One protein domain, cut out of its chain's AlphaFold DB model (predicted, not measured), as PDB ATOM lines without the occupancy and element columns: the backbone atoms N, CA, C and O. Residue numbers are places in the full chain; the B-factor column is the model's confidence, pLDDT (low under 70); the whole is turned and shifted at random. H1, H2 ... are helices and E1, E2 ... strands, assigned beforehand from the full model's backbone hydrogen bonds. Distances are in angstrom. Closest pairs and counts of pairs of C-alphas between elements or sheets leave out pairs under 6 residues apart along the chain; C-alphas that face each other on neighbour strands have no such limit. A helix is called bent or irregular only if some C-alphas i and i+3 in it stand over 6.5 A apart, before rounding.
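Overview. This is residues 20 to 86 and 104 to 184 of the 379 residues of the protein "KCTD1_15" of Mytilus coruscus (UniProt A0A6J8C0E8). H2 runs through the middle with H3 packed on it at a steep angle; the sheet E1 E2 E3 lies by H2's last residues and the small hairpin E4 E5 by its first. Kinked H4 passes H2, and residues 178 to 184, of which 178 to 183 belong to H4, stick out; H1 is off to one side. These are 148 residues with four named helices and five named strands, in the order H1 H2 E1 E2 E3 H3 E4 E5 H4, of mixed class, both sheets antiparallel. The whole is compact, with a radius of gyration of the C-alphas of 15.6 A and spans of 51 by 35 by 35 A.

Along the chain. Find C-alpha 21 at (180.676, 174.978, 203.120), where H1, residues 21 to 29, begins. H2, residues 38 to 53, is 21.6 A long. Then come E1, residues 69 to 73, E2, 79 to 83, E3, 106 to 108, H3, 117 to 126, E4, 137 to 139, and E5, 153 to 157. H4, residues 160 to 183, spans 35.3 A and ends at C-alpha 183 (201.773, 159.042, 206.913); it is irregular, C-alphas 164 and 167 being 7.4 A apart, with a kink of 44 degrees near residue 167.

Arrangement. H1 is close to but not clearly touching H4, closest C-alphas Leu 27 and Met 174, 7.8 A. H2, with residues 41 to 48 alone, touches H3 at a steep tilt of 52 degrees, opposite ways, closest C-alphas Val 45 and Phe 121, 6.0 A. H2 and H3 lie on the same face of the sheet E1 E2 E3, two layers, helices on one face of a sheet. Look for N 70 and O 82, 2.9 A, in the hairpin E1 and E2, N 81 and O 107, 2.9 A, between E2 and E3, and N 138 and O 156, 2.8 A, in the hairpin E4 and E5. H2 and H4 only just touch, with 3 pairs of C-alphas within 8 A, closest Phe 47 and Met 167, 7.2 A, made by residues 43 to 47 and 166 to 170 alone. In H1, H2 and H3 every O i to N i+4 pair is within hydrogen-bond range, in H4 16 of 20.

Size, cuts and confidence. The C-alphas of Ala 75 and Asn 184, the two farthest apart, are 52.2 A apart. Residues 87 to 103 are not printed, and C-alphas 86 and 104 stand 8.9 A apart across the cut. The links H2 to E1 and E4 to E5 are long. Confidence is under 70 at residues 54 to 59, 85 to 86, 104 to 105 and 178 to 183.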
ATOM      1  N   CYS A  20     183.470 177.276 206.460       81.06
ATOM      2  CA  CYS A  20     183.155 177.248 205.036       81.06
ATOM      3  C   CYS A  20     182.298 176.018 204.665       81.06
ATOM      4  O   CYS A  20     182.345 174.984 205.349       81.06
ATOM      5  N   PRO A  21     181.502 176.094 203.581       80.94
ATOM      6  CA  PRO A  21     180.676 174.978 203.120       80.94
ATOM      7  C   PRO A  21     181.461 173.682 202.865       80.94
ATOM      8  O   PRO A  21     180.952 172.590 203.126       80.94
ATOM      9  N   GLU A  22     182.706 173.784 202.401       80.38
ATOM     10  CA  GLU A  22     183.580 172.645 202.112       80.38
ATOM     11  C   GLU A  22     183.970 171.908 203.398       80.38
ATOM     12  O   GLU A  22     183.926 170.675 203.453       80.38
ATOM     13  N   ASP A  23     184.301 172.645 204.458       80.56
ATOM     14  CA  ASP A  23     184.656 172.068 205.754       80.56
ATOM     15  C   ASP A  23     183.434 171.500 206.479       80.56
ATOM     16  O   ASP A  23     183.526 170.428 207.085       80.56
ATOM     17  N   LEU A  24     182.258 172.124 206.328       83.50
ATOM     18  CA  LEU A  24     180.991 171.514 206.744       83.50
ATOM     19  C   LEU A  24     180.767 170.178 206.025       83.50
ATOM     20  O   LEU A  24     180.395 169.188 206.657       83.50
ATOM     21  N   GLN A  25     181.025 170.107 204.718       84.88
ATOM     22  CA  GLN A  25     180.859 168.865 203.967       84.88
ATOM     23  C   GLN A  25     181.834 167.771 204.434       84.88
ATOM     24  O   GLN A  25     181.421 166.617 204.573       84.88
ATOM     25  N   LYS A  26     183.100 168.117 204.709       83.19
ATOM     26  CA  LYS A  26     184.087 167.189 205.292       83.19
ATOM     27  C   LYS A  26     183.629 166.673 206.654       83.19
ATOM     28  O   LYS A  26     183.722 165.474 206.909       83.19
ATOM     29  N   LEU A  27     183.085 167.557 207.492       83.88
ATOM     30  CA  LEU A  27     182.562 167.216 208.810       83.88
ATOM     31  C   LEU A  27     181.414 166.200 208.714       83.88
ATOM     32  O   LEU A  27     181.478 165.148 209.342       83.88
ATOM     33  N   TYR A  28     180.408 166.453 207.870       87.94
ATOM     34  CA  TYR A  28     179.261 165.548 207.707       87.94
ATOM     35  C   TYR A  28     179.601 164.208 207.039       87.94
ATOM     36  O   TYR A  28     178.903 163.222 207.275       87.94
ATOM     37  N   LYS A  29     180.649 164.152 206.208       86.00
ATOM     38  CA  LYS A  29     181.148 162.902 205.608       86.00
ATOM     39  C   LYS A  29     181.984 162.067 206.586       86.00
ATOM     40  O   LYS A  29     182.296 160.916 206.285       86.00
ATOM     41  N   HIS A  30     182.369 162.624 207.733       84.75
ATOM     42  CA  HIS A  30     183.213 161.934 208.696       84.75
ATOM     43  C   HIS A  30     182.440 160.873 209.491       84.75
ATOM     44  O   HIS A  30     181.282 161.060 209.861       84.75
ATOM     45  N   GLU A  31     183.105 159.770 209.841       84.69
ATOM     46  CA  GLU A  31     182.489 158.652 210.577       84.69
ATOM     47  C   GLU A  31     181.956 159.060 211.961       84.69
ATOM     48  O   GLU A  31     180.921 158.570 212.410       84.69
ATOM     49  N   HIS A  32     182.604 160.036 212.605       84.88
ATOM     50  CA  HIS A  32     182.165 160.619 213.879       84.88
ATOM     51  C   HIS A  32     180.917 161.515 213.772       84.88
ATOM     52  O   HIS A  32     180.454 161.998 214.799       84.88
ATOM     53  N   PHE A  33     180.371 161.720 212.568       89.44
ATOM     54  CA  PHE A  33     179.101 162.415 212.291       89.44
ATOM     55  C   PHE A  33     178.053 161.483 211.645       89.44
ATOM     56  O   PHE A  33     177.038 161.928 211.094       89.44
ATOM     57  N   SER A  34     178.283 160.169 211.725       88.88
ATOM     58  CA  SER A  34     177.323 159.147 211.314       88.88
ATOM     59  C   SER A  34     176.023 159.217 212.122       88.88
ATOM     60  O   SER A  34     176.016 159.509 213.316       88.88
ATOM     61  N   LEU A  35     174.906 158.883 211.473       90.75
ATOM     62  CA  LEU A  35     173.601 158.749 212.123       90.75
ATOM     63  C   LEU A  35     173.407 157.374 212.779       90.75
ATOM     64  O   LEU A  35     172.370 157.147 213.398       90.75
ATOM     65  N   ASN A  36     174.347 156.443 212.604       90.69
ATOM     66  CA  ASN A  36     174.112 155.017 212.856       90.69
ATOM     67  C   ASN A  36     174.751 154.519 214.156       90.69
ATOM     68  O   ASN A  36     174.573 153.362 214.516       90.69
ATOM     69  N   THR A  37     175.475 155.382 214.874       92.19
ATOM     70  CA  THR A  37     176.041 155.048 216.185       92.19
ATOM     71  C   THR A  37     175.642 156.092 217.232       92.19
ATOM     72  O   THR A  37     175.529 157.274 216.894       92.19
ATOM     73  N   PRO A  38     175.447 155.697 218.506       93.75
ATOM     74  CA  PRO A  38     175.057 156.628 219.570       93.75
ATOM     75  C   PRO A  38     176.042 157.789 219.757       93.75
ATOM     76  O   PRO A  38     175.635 158.942 219.876       93.75
ATOM     77  N   GLU A  39     177.349 157.510 219.738       92.88
ATOM     78  CA  GLU A  39     178.373 158.544 219.927       92.88
ATOM     79  C   GLU A  39     178.421 159.531 218.752       92.88
ATOM     80  O   GLU A  39     178.470 160.743 218.971       92.88
ATOM     81  N   ALA A  40     178.393 159.038 217.508       92.12
ATOM     82  CA  ALA A  40     178.479 159.901 216.332       92.12
ATOM     83  C   ALA A  40     177.212 160.749 216.153       92.12
ATOM     84  O   ALA A  40     177.302 161.946 215.867       92.12
ATOM     85  N   LEU A  41     176.038 160.163 216.413       94.50
ATOM     86  CA  LEU A  41     174.768 160.881 216.381       94.50
ATOM     87  C   LEU A  41     174.737 161.992 217.440       94.50
ATOM     88  O   LEU A  41     174.310 163.105 217.135       94.50
ATOM     89  N   GLN A  42     175.240 161.730 218.652       95.06
ATOM     90  CA  GLN A  42     175.357 162.755 219.690       95.06
ATOM     91  C   GLN A  42     176.329 163.872 219.302       95.06
ATOM     92  O   GLN A  42     175.976 165.038 219.453       95.06
ATOM     93  N   LYS A  43     177.531 163.551 218.799       93.38
ATOM     94  CA  LYS A  43     178.506 164.559 218.333       93.38
ATOM     95  C   LYS A  43     177.899 165.455 217.250       93.38
ATOM     96  O   LYS A  43     178.041 166.675 217.310       93.38
ATOM     97  N   ARG A  44     177.165 164.851 216.313       93.19
ATOM     98  CA  ARG A  44     176.472 165.555 215.233       93.19
ATOM     99  C   ARG A  44     175.363 166.471 215.739       93.19
ATOM    100  O   ARG A  44     175.381 167.654 215.419       93.19
ATOM    101  N   VAL A  45     174.444 165.963 216.557       94.00
ATOM    102  CA  VAL A  45     173.351 166.779 217.116       94.00
ATOM    103  C   VAL A  45     173.881 167.859 218.053       94.00
ATOM    104  O   VAL A  45     173.337 168.956 218.086       94.00
ATOM    105  N   PHE A  46     174.979 167.605 218.766       92.19
ATOM    106  CA  PHE A  46     175.656 168.618 219.571       92.19
ATOM    107  C   PHE A  46     176.217 169.759 218.723       92.19
ATOM    108  O   PHE A  46     175.982 170.926 219.035       92.19
ATOM    109  N   PHE A  47     176.916 169.436 217.632       91.06
ATOM    110  CA  PHE A  47     177.389 170.438 216.682       91.06
ATOM    111  C   PHE A  47     176.228 171.226 216.070       91.06
ATOM    112  O   PHE A  47     176.248 172.452 216.102       91.06
ATOM    113  N   GLU A  48     175.203 170.540 215.560       91.44
ATOM    114  CA  GLU A  48     174.031 171.166 214.941       91.44
ATOM    115  C   GLU A  48     173.284 172.054 215.950       91.44
ATOM    116  O   GLU A  48     172.921 173.182 215.626       91.44
ATOM    117  N   TYR A  49     173.114 171.609 217.197       89.31
ATOM    118  CA  TYR A  49     172.519 172.418 218.260       89.31
ATOM    119  C   TYR A  49     173.282 173.734 218.460       89.31
ATOM    120  O   TYR A  49     172.679 174.808 218.463       89.31
ATOM    121  N   LEU A  50     174.611 173.666 218.582       86.19
ATOM    122  CA  LEU A  50     175.441 174.860 218.732       86.19
ATOM    123  C   LEU A  50     175.402 175.747 217.486       86.19
ATOM    124  O   LEU A  50     175.337 176.966 217.617       86.19
ATOM    125  N   TYR A  51     175.417 175.139 216.301       85.94
ATOM    126  CA  TYR A  51     175.424 175.831 215.018       85.94
ATOM    127  C   TYR A  51     174.126 176.615 214.780       85.94
ATOM    128  O   TYR A  51     174.183 177.786 214.418       85.94
ATOM    129  N   TYR A  52     172.963 176.005 215.031       85.06
ATOM    130  CA  TYR A  52     171.658 176.611 214.733       85.06
ATOM    131  C   TYR A  52     171.082 177.456 215.873       85.06
ATOM    132  O   TYR A  52     170.395 178.437 215.601       85.06
ATOM    133  N   PHE A  53     171.335 177.102 217.136       79.75
ATOM    134  CA  PHE A  53     170.703 177.783 218.273       79.75
ATOM    135  C   PHE A  53     171.634 178.735 219.033       79.75
ATOM    136  O   PHE A  53     171.137 179.505 219.843       79.75
ATOM    137  N   CYS A  54     172.953 178.719 218.781       64.75
ATOM    138  CA  CYS A  54     173.937 179.723 219.230       64.75
ATOM    139  C   CYS A  54     173.677 180.377 220.612       64.75
ATOM    140  O   CYS A  54     173.804 181.594 220.779       64.75
ATOM    141  N   ASN A  55     173.361 179.584 221.641       56.22
ATOM    142  CA  ASN A  55     173.211 180.112 222.996       56.22
ATOM    143  C   ASN A  55     174.594 180.489 223.550       56.22
ATOM    144  O   ASN A  55     175.503 179.662 223.643       56.22
ATOM    145  N   ARG A  56     174.786 181.772 223.871       59.34
ATOM    146  CA  ARG A  56     176.073 182.328 224.317       59.34
ATOM    147  C   ARG A  56     176.562 181.646 225.605       59.34
ATOM    148  O   ARG A  56     175.849 181.612 226.599       59.34
ATOM    149  N   GLY A  57     177.823 181.201 225.590       55.59
ATOM    150  CA  GLY A  57     178.539 180.613 226.730       55.59
ATOM    151  C   GLY A  57     178.180 179.149 227.013       55.59
ATOM    152  O   GLY A  57     177.022 178.756 226.987       55.59
ATOM    153  N   ARG A  58     179.181 178.325 227.363       62.59
ATOM    154  CA  ARG A  58     179.008 176.900 227.742       62.59
ATOM    155  C   ARG A  58     178.200 176.691 229.041       62.59
ATOM    156  O   ARG A  58     178.132 175.572 229.541       62.59
ATOM    157  N   GLU A  59     177.661 177.761 229.624       61.91
ATOM    158  CA  GLU A  59     177.170 177.812 231.003       61.91
ATOM    159  C   GLU A  59     175.849 177.036 231.176       61.91
ATOM    160  O   GLU A  59     175.714 176.364 232.191       61.91
ATOM    161  N   ASN A  60     174.979 176.997 230.154       71.31
ATOM    162  CA  ASN A  60     173.622 176.424 230.254       71.31
ATOM    163  C   ASN A  60     173.381 175.167 229.389       71.31
ATOM    164  O   ASN A  60     172.293 174.598 229.420       71.31
ATOM    165  N   ILE A  61     174.372 174.711 228.609       81.69
ATOM    166  CA  ILE A  61     174.204 173.583 227.665       81.69
ATOM    167  C   ILE A  61     173.814 172.296 228.402       81.69
ATOM    168  O   ILE A  61     173.006 171.519 227.906       81.69
ATOM    169  N   ARG A  62     174.380 172.072 229.594       86.25
ATOM    170  CA  ARG A  62     174.116 170.878 230.404       86.25
ATOM    171  C   ARG A  62     172.666 170.804 230.883       86.25
ATOM    172  O   ARG A  62     172.157 169.696 231.022       86.25
ATOM    173  N   ASP A  63     172.025 171.941 231.119       85.19
ATOM    174  CA  ASP A  63     170.734 171.993 231.810       85.19
ATOM    175  C   ASP A  63     169.542 171.896 230.851       85.19
ATOM    176  O   ASP A  63     168.394 171.854 231.303       85.19
ATOM    177  N   VAL A  64     169.807 171.844 229.543       86.88
ATOM    178  CA  VAL A  64     168.800 171.691 228.488       86.88
ATOM    179  C   VAL A  64     168.003 170.400 228.695       86.88
ATOM    180  O   VAL A  64     168.568 169.312 228.838       86.88
ATOM    181  N   GLN A  65     166.680 170.532 228.693       89.25
ATOM    182  CA  GLN A  65     165.712 169.451 228.854       89.25
ATOM    183  C   GLN A  65     165.018 169.149 227.522       89.25
ATOM    184  O   GLN A  65     164.986 169.971 226.609       89.25
ATOM    185  N   ARG A  66     164.435 167.957 227.403       88.62
ATOM    186  CA  ARG A  66     163.691 167.523 226.208       88.62
ATOM    187  C   ARG A  66     162.529 168.458 225.876       88.62
ATOM    188  O   ARG A  66     162.333 168.788 224.708       88.62
ATOM    189  N   ASP A  67     161.819 168.914 226.903       88.56
ATOM    190  CA  ASP A  67     160.638 169.766 226.750       88.56
ATOM    191  C   ASP A  67     160.975 171.209 226.361       88.56
ATOM    192  O   ASP A  67     160.076 171.937 225.930       88.56
ATOM    193  N   ASP A  68     162.259 171.595 226.418       86.56
ATOM    194  CA  ASP A  68     162.736 172.889 225.923       86.56
ATOM    195  C   ASP A  68     162.620 172.995 224.394       86.56
ATOM    196  O   ASP A  68     162.756 174.092 223.866       86.56
ATOM    197  N   PHE A  69     162.379 171.900 223.665       88.88
ATOM    198  CA  PHE A  69     162.289 171.906 222.204       88.88
ATOM    199  C   PHE A  69     160.869 171.667 221.692       88.88
ATOM    200  O   PHE A  69     160.062 170.949 222.284       88.88
ATOM    201  N   GLU A  70     160.570 172.250 220.535       89.69
ATOM    202  CA  GLU A  70     159.312 172.061 219.820       89.69
ATOM    203  C   GLU A  70     159.571 171.812 218.336       89.69
ATOM    204  O   GLU A  70     160.311 172.565 217.699       89.69
ATOM    205  N   LEU A  71     158.938 170.776 217.780       91.25
ATOM    206  CA  LEU A  71     158.930 170.511 216.345       91.25
ATOM    207  C   LEU A  71     157.643 171.085 215.743       91.25
ATOM    208  O   LEU A  71     156.549 170.632 216.073       91.25
ATOM    209  N   LYS A  72     157.771 172.062 214.846       92.00
ATOM    210  CA  LYS A  72     156.644 172.707 214.154       92.00
ATOM    211  C   LYS A  72     156.785 172.590 212.642       92.00
ATOM    212  O   LYS A  72     157.831 172.190 212.140       92.00
ATOM    213  N   ARG A  73     155.721 172.953 211.921       92.62
ATOM    214  CA  ARG A  73     155.742 173.225 210.478       92.62
ATOM    215  C   ARG A  73     155.495 174.705 210.237       92.62
ATOM    216  O   ARG A  73     154.733 175.325 210.977       92.62
ATOM    217  N   ASP A  74     156.170 175.271 209.248       87.88
ATOM    218  CA  ASP A  74     155.898 176.633 208.797       87.88
ATOM    219  C   ASP A  74     154.737 176.669 207.787       87.88
ATOM    220  O   ASP A  74     154.164 175.637 207.428       87.88
ATOM    221  N   ALA A  75     154.397 177.867 207.304       87.69
ATOM    222  CA  ALA A  75     153.344 178.063 206.305       87.69
ATOM    223  C   ALA A  75     153.618 177.345 204.967       87.69
ATOM    224  O   ALA A  75     152.693 177.121 204.193       87.69
ATOM    225  N   LYS A  76     154.874 176.971 204.691       87.62
ATOM    226  CA  LYS A  76     155.291 176.225 203.494       87.62
ATOM    227  C   LYS A  76     155.321 174.711 203.738       87.62
ATOM    228  O   LYS A  76     155.716 173.954 202.856       87.62
ATOM    229  N   GLY A  77     154.916 174.259 204.927       88.25
ATOM    230  CA  GLY A  77     154.907 172.857 205.325       88.25
ATOM    231  C   GLY A  77     156.269 172.313 205.759       88.25
ATOM    232  O   GLY A  77     156.337 171.134 206.115       88.25
ATOM    233  N   LEU A  78     157.330 173.128 205.785       90.25
ATOM    234  CA  LEU A  78     158.668 172.698 206.194       90.25
ATOM    235  C   LEU A  78     158.737 172.537 207.709       90.25
ATOM    236  O   LEU A  78     158.362 173.436 208.466       90.25
ATOM    237  N   ARG A  79     159.238 171.387 208.163       93.88
ATOM    238  CA  ARG A  79     159.487 171.137 209.583       93.88
ATOM    239  C   ARG A  79     160.681 171.939 210.076       93.88
ATOM    240  O   ARG A  79     161.697 172.044 209.395       93.88
ATOM    241  N   TYR A  80     160.589 172.422 211.304       92.69
ATOM    242  CA  TYR A  80     161.702 173.044 212.003       92.69
ATOM    243  C   TYR A  80     161.638 172.748 213.498       92.69
ATOM    244  O   TYR A  80     160.561 172.541 214.061       92.69
ATOM    245  N   VAL A  81     162.807 172.734 214.133       91.81
ATOM    246  CA  VAL A  81     162.948 172.674 215.589       91.81
ATOM    247  C   VAL A  81     163.179 174.091 216.107       91.81
ATOM    248  O   VAL A  81     164.017 174.813 215.563       91.81
ATOM    249  N   ARG A  82     162.454 174.481 217.157       88.25
ATOM    250  CA  ARG A  82     162.682 175.724 217.913       88.25
ATOM    251  C   ARG A  82     162.838 175.442 219.406       88.25
ATOM    252  O   ARG A  82     162.412 174.387 219.879       88.25
ATOM    253  N   VAL A  83     163.411 176.390 220.142       82.38
ATOM    254  CA  VAL A  83     163.541 176.327 221.604       82.38
ATOM    255  C   VAL A  83     162.360 177.072 222.244       82.38
ATOM    256  O   VAL A  83     162.150 178.239 221.953       82.38
ATOM    257  N   LYS A  84     161.566 176.412 223.099       76.06
ATOM    258  CA  LYS A  84     160.382 176.986 223.772       76.06
ATOM    259  C   LYS A  84     160.733 177.970 224.889       76.06
ATOM    260  O   LYS A  84     159.970 178.898 225.134       76.06
ATOM    261  N   VAL A  85     161.829 177.723 225.611       63.03
ATOM    262  CA  VAL A  85     162.177 178.439 226.848       63.03
ATOM    263  C   VAL A  85     163.488 179.195 226.666       63.03
ATOM    264  O   VAL A  85     164.563 178.596 226.596       63.03
ATOM    265  N   VAL A  86     163.413 180.526 226.652       56.44
ATOM    266  CA  VAL A  86     164.591 181.395 226.738       56.44
ATOM    267  C   VAL A  86     165.001 181.488 228.210       56.44
ATOM    268  O   VAL A  86     164.370 182.178 229.006       56.44
ATOM    269  N   ASP A 104     164.063 184.064 217.605       58.28
ATOM    270  CA  ASP A 104     163.884 182.649 217.916       58.28
ATOM    271  C   ASP A 104     164.754 181.813 216.958       58.28
ATOM    272  O   ASP A 104     164.454 181.694 215.770       58.28
ATOM    273  N   GLY A 105     165.891 181.289 217.432       69.94
ATOM    274  CA  GLY A 105     166.750 180.419 216.623       69.94
ATOM    275  C   GLY A 105     165.957 179.201 216.139       69.94
ATOM    276  O   GLY A 105     165.372 178.483 216.950       69.94
ATOM    277  N   ARG A 106     165.912 178.965 214.821       86.31
ATOM    278  CA  ARG A 106     165.187 177.841 214.198       86.31
ATOM    279  C   ARG A 106     166.143 176.951 213.414       86.31
ATOM    280  O   ARG A 106     166.943 177.427 212.614       86.31
ATOM    281  N   MET A 107     166.004 175.643 213.596       91.25
ATOM    282  CA  MET A 107     166.712 174.621 212.827       91.25
ATOM    283  C   MET A 107     165.734 173.991 211.832       91.25
ATOM    284  O   MET A 107     164.912 173.160 212.217       91.25
ATOM    285  N   TYR A 108     165.794 174.411 210.567       92.06
ATOM    286  CA  TYR A 108     164.891 173.947 209.508       92.06
ATOM    287  C   TYR A 108     165.311 172.599 208.915       92.06
ATOM    288  O   TYR A 108     166.495 172.257 208.854       92.06
ATOM    289  N   GLU A 109     164.329 171.820 208.456       93.12
ATOM    290  CA  GLU A 109     164.600 170.628 207.668       93.12
ATOM    291  C   GLU A 109     165.105 171.015 206.279       93.12
ATOM    292  O   GLU A 109     164.696 172.020 205.705       93.12
ATOM    293  N   ILE A 110     165.999 170.193 205.734       90.50
ATOM    294  CA  ILE A 110     166.552 170.364 204.392       90.50
ATOM    295  C   ILE A 110     166.100 169.151 203.571       90.50
ATOM    296  O   ILE A 110     166.732 168.089 203.662       90.50
ATOM    297  N   PRO A 111     164.981 169.253 202.825       86.81
ATOM    298  CA  PRO A 111     164.448 168.145 202.040       86.81
ATOM    299  C   PRO A 111     165.482 167.602 201.047       86.81
ATOM    300  O   PRO A 111     166.245 168.359 200.454       86.81
ATOM    301  N   GLY A 112     165.544 166.278 200.897       83.94
ATOM    302  CA  GLY A 112     166.492 165.607 199.996       83.94
ATOM    303  C   GLY A 112     167.954 165.580 200.468       83.94
ATOM    304  O   GLY A 112     168.750 164.822 199.920       83.94
ATOM    305  N   SER A 113     168.326 166.329 201.511       87.19
ATOM    306  CA  SER A 113     169.704 166.348 202.009       87.19
ATOM    307  C   SER A 113     169.984 165.217 202.999       87.19
ATOM    308  O   SER A 113     169.307 165.057 204.019       87.19
ATOM    309  N   ALA A 114     171.078 164.483 202.766       83.31
ATOM    310  CA  ALA A 114     171.609 163.537 203.745       83.31
ATOM    311  C   ALA A 114     172.095 164.230 205.046       83.31
ATOM    312  O   ALA A 114     172.206 163.610 206.114       83.31
ATOM    313  N   ASN A 115     172.317 165.542 204.979       87.31
ATOM    314  CA  ASN A 115     172.840 166.363 206.065       87.31
ATOM    315  C   ASN A 115     171.751 167.203 206.750       87.31
ATOM    316  O   ASN A 115     172.048 168.196 207.398       87.31
ATOM    317  N   CYS A 116     170.481 166.806 206.607       91.38
ATOM    318  CA  CYS A 116     169.354 167.485 207.239       91.38
ATOM    319  C   CYS A 116     169.463 167.449 208.783       91.38
ATOM    320  O   CYS A 116     169.443 166.353 209.354       91.38
ATOM    321  N   PRO A 117     169.521 168.608 209.469       92.31
ATOM    322  CA  PRO A 117     169.724 168.673 210.918       92.31
ATOM    323  C   PRO A 117     168.463 168.271 211.699       92.31
ATOM    324  O   PRO A 117     168.544 167.563 212.698       92.31
ATOM    325  N   VAL A 118     167.267 168.576 211.179       94.00
ATOM    326  CA  VAL A 118     165.998 168.086 211.755       94.00
ATOM    327  C   VAL A 118     165.933 166.560 211.736       94.00
ATOM    328  O   VAL A 118     165.373 165.951 212.647       94.00
ATOM    329  N   ARG A 119     166.538 165.914 210.729       94.38
ATOM    330  CA  ARG A 119     166.606 164.451 210.655       94.38
ATOM    331  C   ARG A 119     167.520 163.878 211.737       94.38
ATOM    332  O   ARG A 119     167.118 162.923 212.401       94.38
ATOM    333  N   SER A 120     168.702 164.464 211.933       94.75
ATOM    334  CA  SER A 120     169.612 164.098 213.025       94.75
ATOM    335  C   SER A 120     168.929 164.287 214.382       94.75
ATOM    336  O   SER A 120     168.897 163.360 215.188       94.75
ATOM    337  N   PHE A 121     168.312 165.454 214.597       95.19
ATOM    338  CA  PHE A 121     167.621 165.805 215.833       95.19
ATOM    339  C   PHE A 121     166.475 164.837 216.135       95.19
ATOM    340  O   PHE A 121     166.404 164.296 217.231       95.19
ATOM    341  N   THR A 122     165.612 164.558 215.153       94.56
ATOM    342  CA  THR A 122     164.474 163.643 215.330       94.56
ATOM    343  C   THR A 122     164.951 162.224 215.658       94.56
ATOM    344  O   THR A 122     164.385 161.590 216.545       94.56
ATOM    345  N   LYS A 123     166.017 161.737 214.996       94.81
ATOM    346  CA  LYS A 123     166.619 160.427 215.308       94.81
ATOM    347  C   LYS A 123     167.228 160.419 216.710       94.81
ATOM    348  O   LYS A 123     167.072 159.445 217.430       94.81
ATOM    349  N   TYR A 124     167.910 161.488 217.117       96.31
ATOM    350  CA  TYR A 124     168.459 161.603 218.470       96.31
ATOM    351  C   TYR A 124     167.349 161.577 219.518       96.31
ATOM    352  O   TYR A 124     167.384 160.750 220.424       96.31
ATOM    353  N   PHE A 125     166.330 162.419 219.335       94.56
ATOM    354  CA  PHE A 125     165.205 162.571 220.250       94.56
ATOM    355  C   PHE A 125     164.418 161.269 220.433       94.56
ATOM    356  O   PHE A 125     164.039 160.947 221.557       94.56
ATOM    357  N   SER A 126     164.206 160.498 219.358       94.81
ATOM    358  CA  SER A 126     163.489 159.218 219.434       94.81
ATOM    359  C   SER A 126     164.276 158.104 220.123       94.81
ATOM    360  O   SER A 126     163.670 157.137 220.566       94.81
ATOM    361  N   LYS A 127     165.605 158.233 220.225       95.62
ATOM    362  CA  LYS A 127     166.483 157.232 220.848       95.62
ATOM    363  C   LYS A 127     166.871 157.565 222.295       95.62
ATOM    364  O   LYS A 127     167.603 156.783 222.911       95.62
ATOM    365  N   LEU A 128     166.443 158.717 222.822       96.00
ATOM    366  CA  LEU A 128     166.670 159.120 224.215       96.00
ATOM    367  C   LEU A 128     165.966 158.171 225.190       96.00
ATOM    368  O   LEU A 128     164.911 157.615 224.892       96.00
ATOM    369  N   HIS A 129     166.534 158.018 226.383       95.00
ATOM    370  CA  HIS A 129     165.915 157.251 227.451       95.00
ATOM    371  C   HIS A 129     164.598 157.919 227.893       95.00
ATOM    372  O   HIS A 129     164.611 159.118 228.198       95.00
ATOM    373  N   PRO A 130     163.475 157.176 227.965       93.69
ATOM    374  CA  PRO A 130     162.160 157.746 228.256       93.69
ATOM    375  C   PRO A 130     162.082 158.374 229.652       93.69
ATOM    376  O   PRO A 130     161.594 159.493 229.765       93.69
ATOM    377  N   ASP A 131     162.659 157.723 230.667       93.88
ATOM    378  CA  ASP A 131     162.596 158.163 232.076       93.88
ATOM    379  C   ASP A 131     163.502 159.361 232.415       93.88
ATOM    380  O   ASP A 131     163.647 159.735 233.579       93.88
ATOM    381  N   ARG A 132     164.162 159.956 231.414       91.81
ATOM    382  CA  ARG A 132     165.023 161.128 231.598       91.81
ATOM    383  C   ARG A 132     164.489 162.334 230.858       91.81
ATOM    384  O   ARG A 132     164.183 162.277 229.666       91.81
ATOM    385  N   THR A 133     164.477 163.445 231.582       92.50
ATOM    386  CA  THR A 133     164.135 164.772 231.074       92.50
ATOM    387  C   THR A 133     165.352 165.481 230.484       92.50
ATOM    388  O   THR A 133     165.189 166.271 229.556       92.50
ATOM    389  N   ASP A 134     166.569 165.168 230.956       93.75
ATOM    390  CA  ASP A 134     167.815 165.723 230.417       93.75
ATOM    391  C   ASP A 134     167.921 165.428 228.914       93.75
ATOM    392  O   ASP A 134     167.765 164.279 228.484       93.75
ATOM    393  N   PHE A 135     168.220 166.453 228.111       93.25
ATOM    394  CA  PHE A 135     168.400 166.283 226.669       93.25
ATOM    395  C   PHE A 135     169.720 165.572 226.354       93.25
ATOM    396  O   PHE A 135     169.749 164.636 225.560       93.25
ATOM    397  N   TRP A 136     170.810 165.968 227.020       94.44
ATOM    398  CA  TRP A 136     172.129 165.368 226.825       94.44
ATOM    399  C   TRP A 136     172.333 164.157 227.730       94.44
ATOM    400  O   TRP A 136     172.795 164.277 228.867       94.44
ATOM    401  N   GLN A 137     172.036 162.976 227.200       95.75
ATOM    402  CA  GLN A 137     172.195 161.696 227.894       95.75
ATOM    403  C   GLN A 137     173.452 160.948 227.433       95.75
ATOM    404  O   GLN A 137     173.908 161.113 226.301       95.75
ATOM    405  N   ARG A 138     174.058 160.143 228.305       94.56
ATOM    406  CA  ARG A 138     175.293 159.411 228.004       94.56
ATOM    407  C   ARG A 138     175.033 158.376 226.898       94.56
ATOM    408  O   ARG A 138     174.097 157.592 227.030       94.56
ATOM    409  N   PRO A 139     175.825 158.353 225.813       94.81
ATOM    410  CA  PRO A 139     175.648 157.372 224.749       94.81
ATOM    411  C   PRO A 139     176.054 155.984 225.239       94.81
ATOM    412  O   PRO A 139     177.107 155.828 225.870       94.81
ATOM    413  N   LYS A 140     175.253 154.970 224.903       93.94
ATOM    414  CA  LYS A 140     175.653 153.573 225.070       93.94
ATOM    415  C   LYS A 140     176.822 153.253 224.142       93.94
ATOM    416  O   LYS A 140     176.977 153.835 223.066       93.94
ATOM    417  N   LEU A 141     177.641 152.286 224.547       86.75
ATOM    418  CA  LEU A 141     178.700 151.747 223.693       86.75
ATOM    419  C   LEU A 141     178.097 151.181 222.400       86.75
ATOM    420  O   LEU A 141     177.095 150.463 222.444       86.75
ATOM    421  N   ALA A 142     178.741 151.454 221.264       80.88
ATOM    422  CA  ALA A 142     178.314 150.931 219.965       80.88
ATOM    423  C   ALA A 142     178.273 149.391 219.948       80.88
ATOM    424  O   ALA A 142     177.364 148.808 219.379       80.88
ATOM    425  N   SER A 143     179.182 148.726 220.670       79.81
ATOM    426  CA  SER A 143     179.185 147.264 220.836       79.81
ATOM    427  C   SER A 143     177.985 146.709 221.614       79.81
ATOM    428  O   SER A 143     177.752 145.505 221.597       79.81
ATOM    429  N   LYS A 144     177.230 147.569 222.308       77.44
ATOM    430  CA  LYS A 144     176.059 147.210 223.121       77.44
ATOM    431  C   LYS A 144     174.744 147.739 222.541       77.44
ATOM    432  O   LYS A 144     173.719 147.660 223.212       77.44
ATOM    433  N   THR A 145     174.767 148.311 221.334       81.25
ATOM    434  CA  THR A 145     173.606 148.982 220.735       81.25
ATOM    435  C   THR A 145     173.491 148.614 219.262       81.25
ATOM    436  O   THR A 145     174.408 148.869 218.490       81.25
ATOM    437  N   THR A 146     172.359 148.042 218.858       83.94
ATOM    438  CA  THR A 146     172.045 147.812 217.442       83.94
ATOM    439  C   THR A 146     171.341 149.031 216.849       83.94
ATOM    440  O   THR A 146     170.692 149.797 217.565       83.94
ATOM    441  N   GLU A 147     171.415 149.212 215.527       83.31
ATOM    442  CA  GLU A 147     170.733 150.339 214.875       83.31
ATOM    443  C   GLU A 147     169.201 150.295 215.078       83.31
ATOM    444  O   GLU A 147     168.543 151.332 215.224       83.31
ATOM    445  N   SER A 148     168.639 149.089 215.175       86.50
ATOM    446  CA  SER A 148     167.220 148.852 215.444       86.50
ATOM    447  C   SER A 148     166.797 149.115 216.892       86.50
ATOM    448  O   SER A 148     165.607 149.263 217.131       86.50
ATOM    449  N   ALA A 149     167.725 149.212 217.852       89.44
ATOM    450  CA  ALA A 149     167.384 149.356 219.269       89.44
ATOM    451  C   ALA A 149     166.614 150.652 219.549       89.44
ATOM    452  O   ALA A 149     167.039 151.718 219.106       89.44
ATOM    453  N   ASP A 150     165.535 150.589 220.330       91.31
ATOM    454  CA  ASP A 150     164.683 151.754 220.616       91.31
ATOM    455  C   ASP A 150     165.382 152.824 221.464       91.31
ATOM    456  O   ASP A 150     165.140 154.010 221.271       91.31
ATOM    457  N   VAL A 151     166.310 152.429 222.346       94.50
ATOM    458  CA  VAL A 151     166.989 153.338 223.286       94.50
ATOM    459  C   VAL A 151     168.509 153.249 223.153       94.50
ATOM    460  O   VAL A 151     169.120 152.240 223.524       94.50
ATOM    461  N   TRP A 152     169.137 154.330 222.683       96.12
ATOM    462  CA  TRP A 152     170.591 154.425 222.455       96.12
ATOM    463  C   TRP A 152     171.356 155.144 223.566       96.12
ATOM    464  O   TRP A 152     172.585 155.066 223.614       96.12
ATOM    465  N   TYR A 153     170.652 155.842 224.450       96.38
ATOM    466  CA  TYR A 153     171.260 156.617 225.526       96.38
ATOM    467  C   TYR A 153     170.880 156.040 226.887       96.38
ATOM    468  O   TYR A 153     169.805 155.465 227.062       96.38
ATOM    469  N   ASP A 154     171.800 156.129 227.840       93.88
ATOM    470  CA  ASP A 154     171.602 155.625 229.192       93.88
ATOM    471  C   ASP A 154     170.722 156.565 230.019       93.88
ATOM    472  O   ASP A 154     170.622 157.763 229.751       93.88
ATOM    473  N   ASN A 155     170.166 156.035 231.111       93.56
ATOM    474  CA  ASN A 155     169.463 156.791 232.151       93.56
ATOM    475  C   ASN A 155     170.436 157.654 233.000       93.56
ATOM    476  O   ASN A 155     170.418 157.671 234.233       93.56
ATOM    477  N   SER A 156     171.376 158.331 232.347       93.75
ATOM    478  CA  SER A 156     172.434 159.124 232.962       93.75
ATOM    479  C   SER A 156     172.771 160.315 232.073       93.75
ATOM    480  O   SER A 156     172.985 160.137 230.874       93.75
ATOM    481  N   PRO A 157     172.866 161.527 232.630       92.94
ATOM    482  CA  PRO A 157     173.214 162.698 231.847       92.94
ATOM    483  C   PRO A 157     174.702 162.724 231.471       92.94
ATOM    484  O   PRO A 157     175.554 162.152 232.158       92.94
ATOM    485  N   VAL A 158     175.045 163.449 230.406       93.06
ATOM    486  CA  VAL A 158     176.443 163.749 230.067       93.06
ATOM    487  C   VAL A 158     177.000 164.782 231.053       93.06
ATOM    488  O   VAL A 158     176.346 165.769 231.376       93.06
ATOM    489  N   GLY A 159     178.229 164.589 231.538       90.25
ATOM    490  CA  GLY A 159     178.880 165.540 232.444       90.25
ATOM    491  C   GLY A 159     179.177 166.900 231.791       90.25
ATOM    492  O   GLY A 159     179.520 166.972 230.609       90.25
ATOM    493  N   LYS A 160     179.123 167.983 232.580       86.69
ATOM    494  CA  LYS A 160     179.387 169.366 232.124       86.69
ATOM    495  C   LYS A 160     180.749 169.521 231.432       86.69
ATOM    496  O   LYS A 160     180.834 170.172 230.396       86.69
ATOM    497  N   ASN A 161     181.796 168.882 231.961       87.06
ATOM    498  CA  ASN A 161     183.142 168.932 231.375       87.06
ATOM    499  C   ASN A 161     183.219 168.183 230.038       87.06
ATOM    500  O   ASN A 161     183.848 168.666 229.099       87.06
ATOM    501  N   THR A 162     182.535 167.042 229.924       88.88
ATOM    502  CA  THR A 162     182.460 166.270 228.678       88.88
ATOM    503  C   THR A 162     181.769 167.075 227.582       88.88
ATOM    504  O   THR A 162     182.326 167.202 226.498       88.88
ATOM    505  N   LEU A 163     180.614 167.689 227.876       87.69
ATOM    506  CA  LEU A 163     179.930 168.586 226.933       87.69
ATOM    507  C   LEU A 163     180.797 169.802 226.588       87.69
ATOM    508  O   LEU A 163     180.919 170.168 225.422       87.69
ATOM    509  N   GLY A 164     181.455 170.399 227.586       84.06
ATOM    510  CA  GLY A 164     182.342 171.542 227.381       84.06
ATOM    511  C   GLY A 164     183.498 171.246 226.422       84.06
ATOM    512  O   GLY A 164     183.837 172.093 225.599       84.06
ATOM    513  N   ASN A 165     184.070 170.043 226.483       86.56
ATOM    514  CA  ASN A 165     185.196 169.636 225.641       86.56
ATOM    515  C   ASN A 165     184.777 168.932 224.343       86.56
ATOM    516  O   ASN A 165     185.635 168.647 223.510       86.56
ATOM    517  N   LEU A 166     183.482 168.681 224.126       87.75
ATOM    518  CA  LEU A 166     183.012 167.861 223.010       87.75
ATOM    519  C   LEU A 166     183.368 168.458 221.639       87.75
ATOM    520  O   LEU A 166     183.832 167.729 220.771       87.75
ATOM    521  N   MET A 167     183.260 169.783 221.464       85.62
ATOM    522  CA  MET A 167     183.707 170.447 220.225       85.62
ATOM    523  C   MET A 167     185.223 170.353 219.999       85.62
ATOM    524  O   MET A 167     185.657 170.227 218.857       85.62
ATOM    525  N   ALA A 168     186.029 170.404 221.064       84.81
ATOM    526  CA  ALA A 168     187.481 170.256 220.952       84.81
ATOM    527  C   ALA A 168     187.850 168.823 220.544       84.81
ATOM    528  O   ALA A 168     188.641 168.635 219.626       84.81
ATOM    529  N   LYS A 169     187.188 167.830 221.152       85.81
ATOM    530  CA  LYS A 169     187.354 166.417 220.801       85.81
ATOM    531  C   LYS A 169     186.954 166.136 219.351       85.81
ATOM    532  O   LYS A 169     187.682 165.454 218.646       85.81
ATOM    533  N   ILE A 170     185.838 166.709 218.883       85.50
ATOM    534  CA  ILE A 170     185.435 166.624 217.469       85.50
ATOM    535  C   ILE A 170     186.552 167.164 216.565       85.50
ATOM    536  O   ILE A 170     186.927 166.499 215.608       85.50
ATOM    537  N   SER A 171     187.121 168.332 216.876       83.81
ATOM    538  CA  SER A 171     188.203 168.918 216.074       83.81
ATOM    539  C   SER A 171     189.477 168.062 216.057       83.81
ATOM    540  O   SER A 171     190.120 167.943 215.016       83.81
ATOM    541  N   GLU A 172     189.852 167.476 217.192       84.94
ATOM    542  CA  GLU A 172     191.030 166.611 217.325       84.94
ATOM    543  C   GLU A 172     190.859 165.289 216.563       84.94
ATOM    544  O   GLU A 172     191.746 164.887 215.804       84.94
ATOM    545  N   ASP A 173     189.692 164.652 216.701       82.12
ATOM    546  CA  ASP A 173     189.345 163.421 215.989       82.12
ATOM    547  C   ASP A 173     189.450 163.625 214.458       82.12
ATOM    548  O   ASP A 173     189.992 162.775 213.747       82.12
ATOM    549  N   MET A 174     189.008 164.786 213.950       76.25
ATOM    550  CA  MET A 174     189.111 165.152 212.527       76.25
ATOM    551  C   MET A 174     190.570 165.330 212.066       76.25
ATOM    552  O   MET A 174     190.948 164.848 210.995       76.25
ATOM    553  N   ALA A 175     191.414 165.987 212.869       76.62
ATOM    554  CA  ALA A 175     192.818 166.240 212.528       76.62
ATOM    555  C   ALA A 175     193.667 164.953 212.510       76.62
ATOM    556  O   ALA A 175     194.533 164.770 211.647       76.62
ATOM    557  N   ASN A 176     193.398 164.027 213.433       76.19
ATOM    558  CA  ASN A 176     194.148 162.779 213.561       76.19
ATOM    559  C   ASN A 176     193.967 161.842 212.358       76.19
ATOM    560  O   ASN A 176     194.919 161.168 211.953       76.19
ATOM    561  N   LYS A 177     192.783 161.821 211.734       72.00
ATOM    562  CA  LYS A 177     192.543 161.033 210.515       72.00
ATOM    563  C   LYS A 177     193.315 161.581 209.315       72.00
ATOM    564  O   LYS A 177     193.937 160.808 208.591       72.00
ATOM    565  N   GLN A 178     193.338 162.905 209.155       67.25
ATOM    566  CA  GLN A 178     194.106 163.576 208.103       67.25
ATOM    567  C   GLN A 178     195.607 163.257 208.222       67.25
ATOM    568  O   GLN A 178     196.253 162.906 207.237       67.25
ATOM    569  N   ARG A 179     196.153 163.300 209.445       69.25
ATOM    570  CA  ARG A 179     197.559 162.969 209.718       69.25
ATOM    571  C   ARG A 179     197.887 161.499 209.426       69.25
ATOM    572  O   ARG A 179     198.953 161.221 208.889       69.25
ATOM    573  N   ARG A 180     196.982 160.562 209.736       67.56
ATOM    574  CA  ARG A 180     197.161 159.131 209.413       67.56
ATOM    575  C   ARG A 180     197.186 158.854 207.910       67.56
ATOM    576  O   ARG A 180     197.931 157.983 207.485       67.56
ATOM    577  N   LEU A 181     196.401 159.585 207.120       67.38
ATOM    578  CA  LEU A 181     196.398 159.443 205.661       67.38
ATOM    579  C   LEU A 181     197.716 159.929 205.039       67.38
ATOM    580  O   LEU A 181     198.260 159.244 204.185       67.38
ATOM    581  N   LEU A 182     198.267 161.046 205.526       67.25
ATOM    582  CA  LEU A 182     199.551 161.591 205.053       67.25
ATOM    583  C   LEU A 182     200.761 160.710 205.401       67.25
ATOM    584  O   LEU A 182     201.750 160.709 204.679       67.25
ATOM    585  N   LEU A 183     200.701 159.961 206.506       67.94
ATOM    586  CA  LEU A 183     201.773 159.042 206.913       67.94
ATOM    587  C   LEU A 183     201.842 157.766 206.057       67.94
ATOM    588  O   LEU A 183     202.877 157.110 206.054       67.94
ATOM    589  N   ASN A 184     200.769 157.430 205.336       75.38
ATOM    590  CA  ASN A 184     200.685 156.253 204.465       75.38
ATOM    591  C   ASN A 184     200.796 156.610 202.972       75.38
ATOM    592  O   ASN A 184     200.483 155.784 202.117       75.38
TER     593      ASN A 184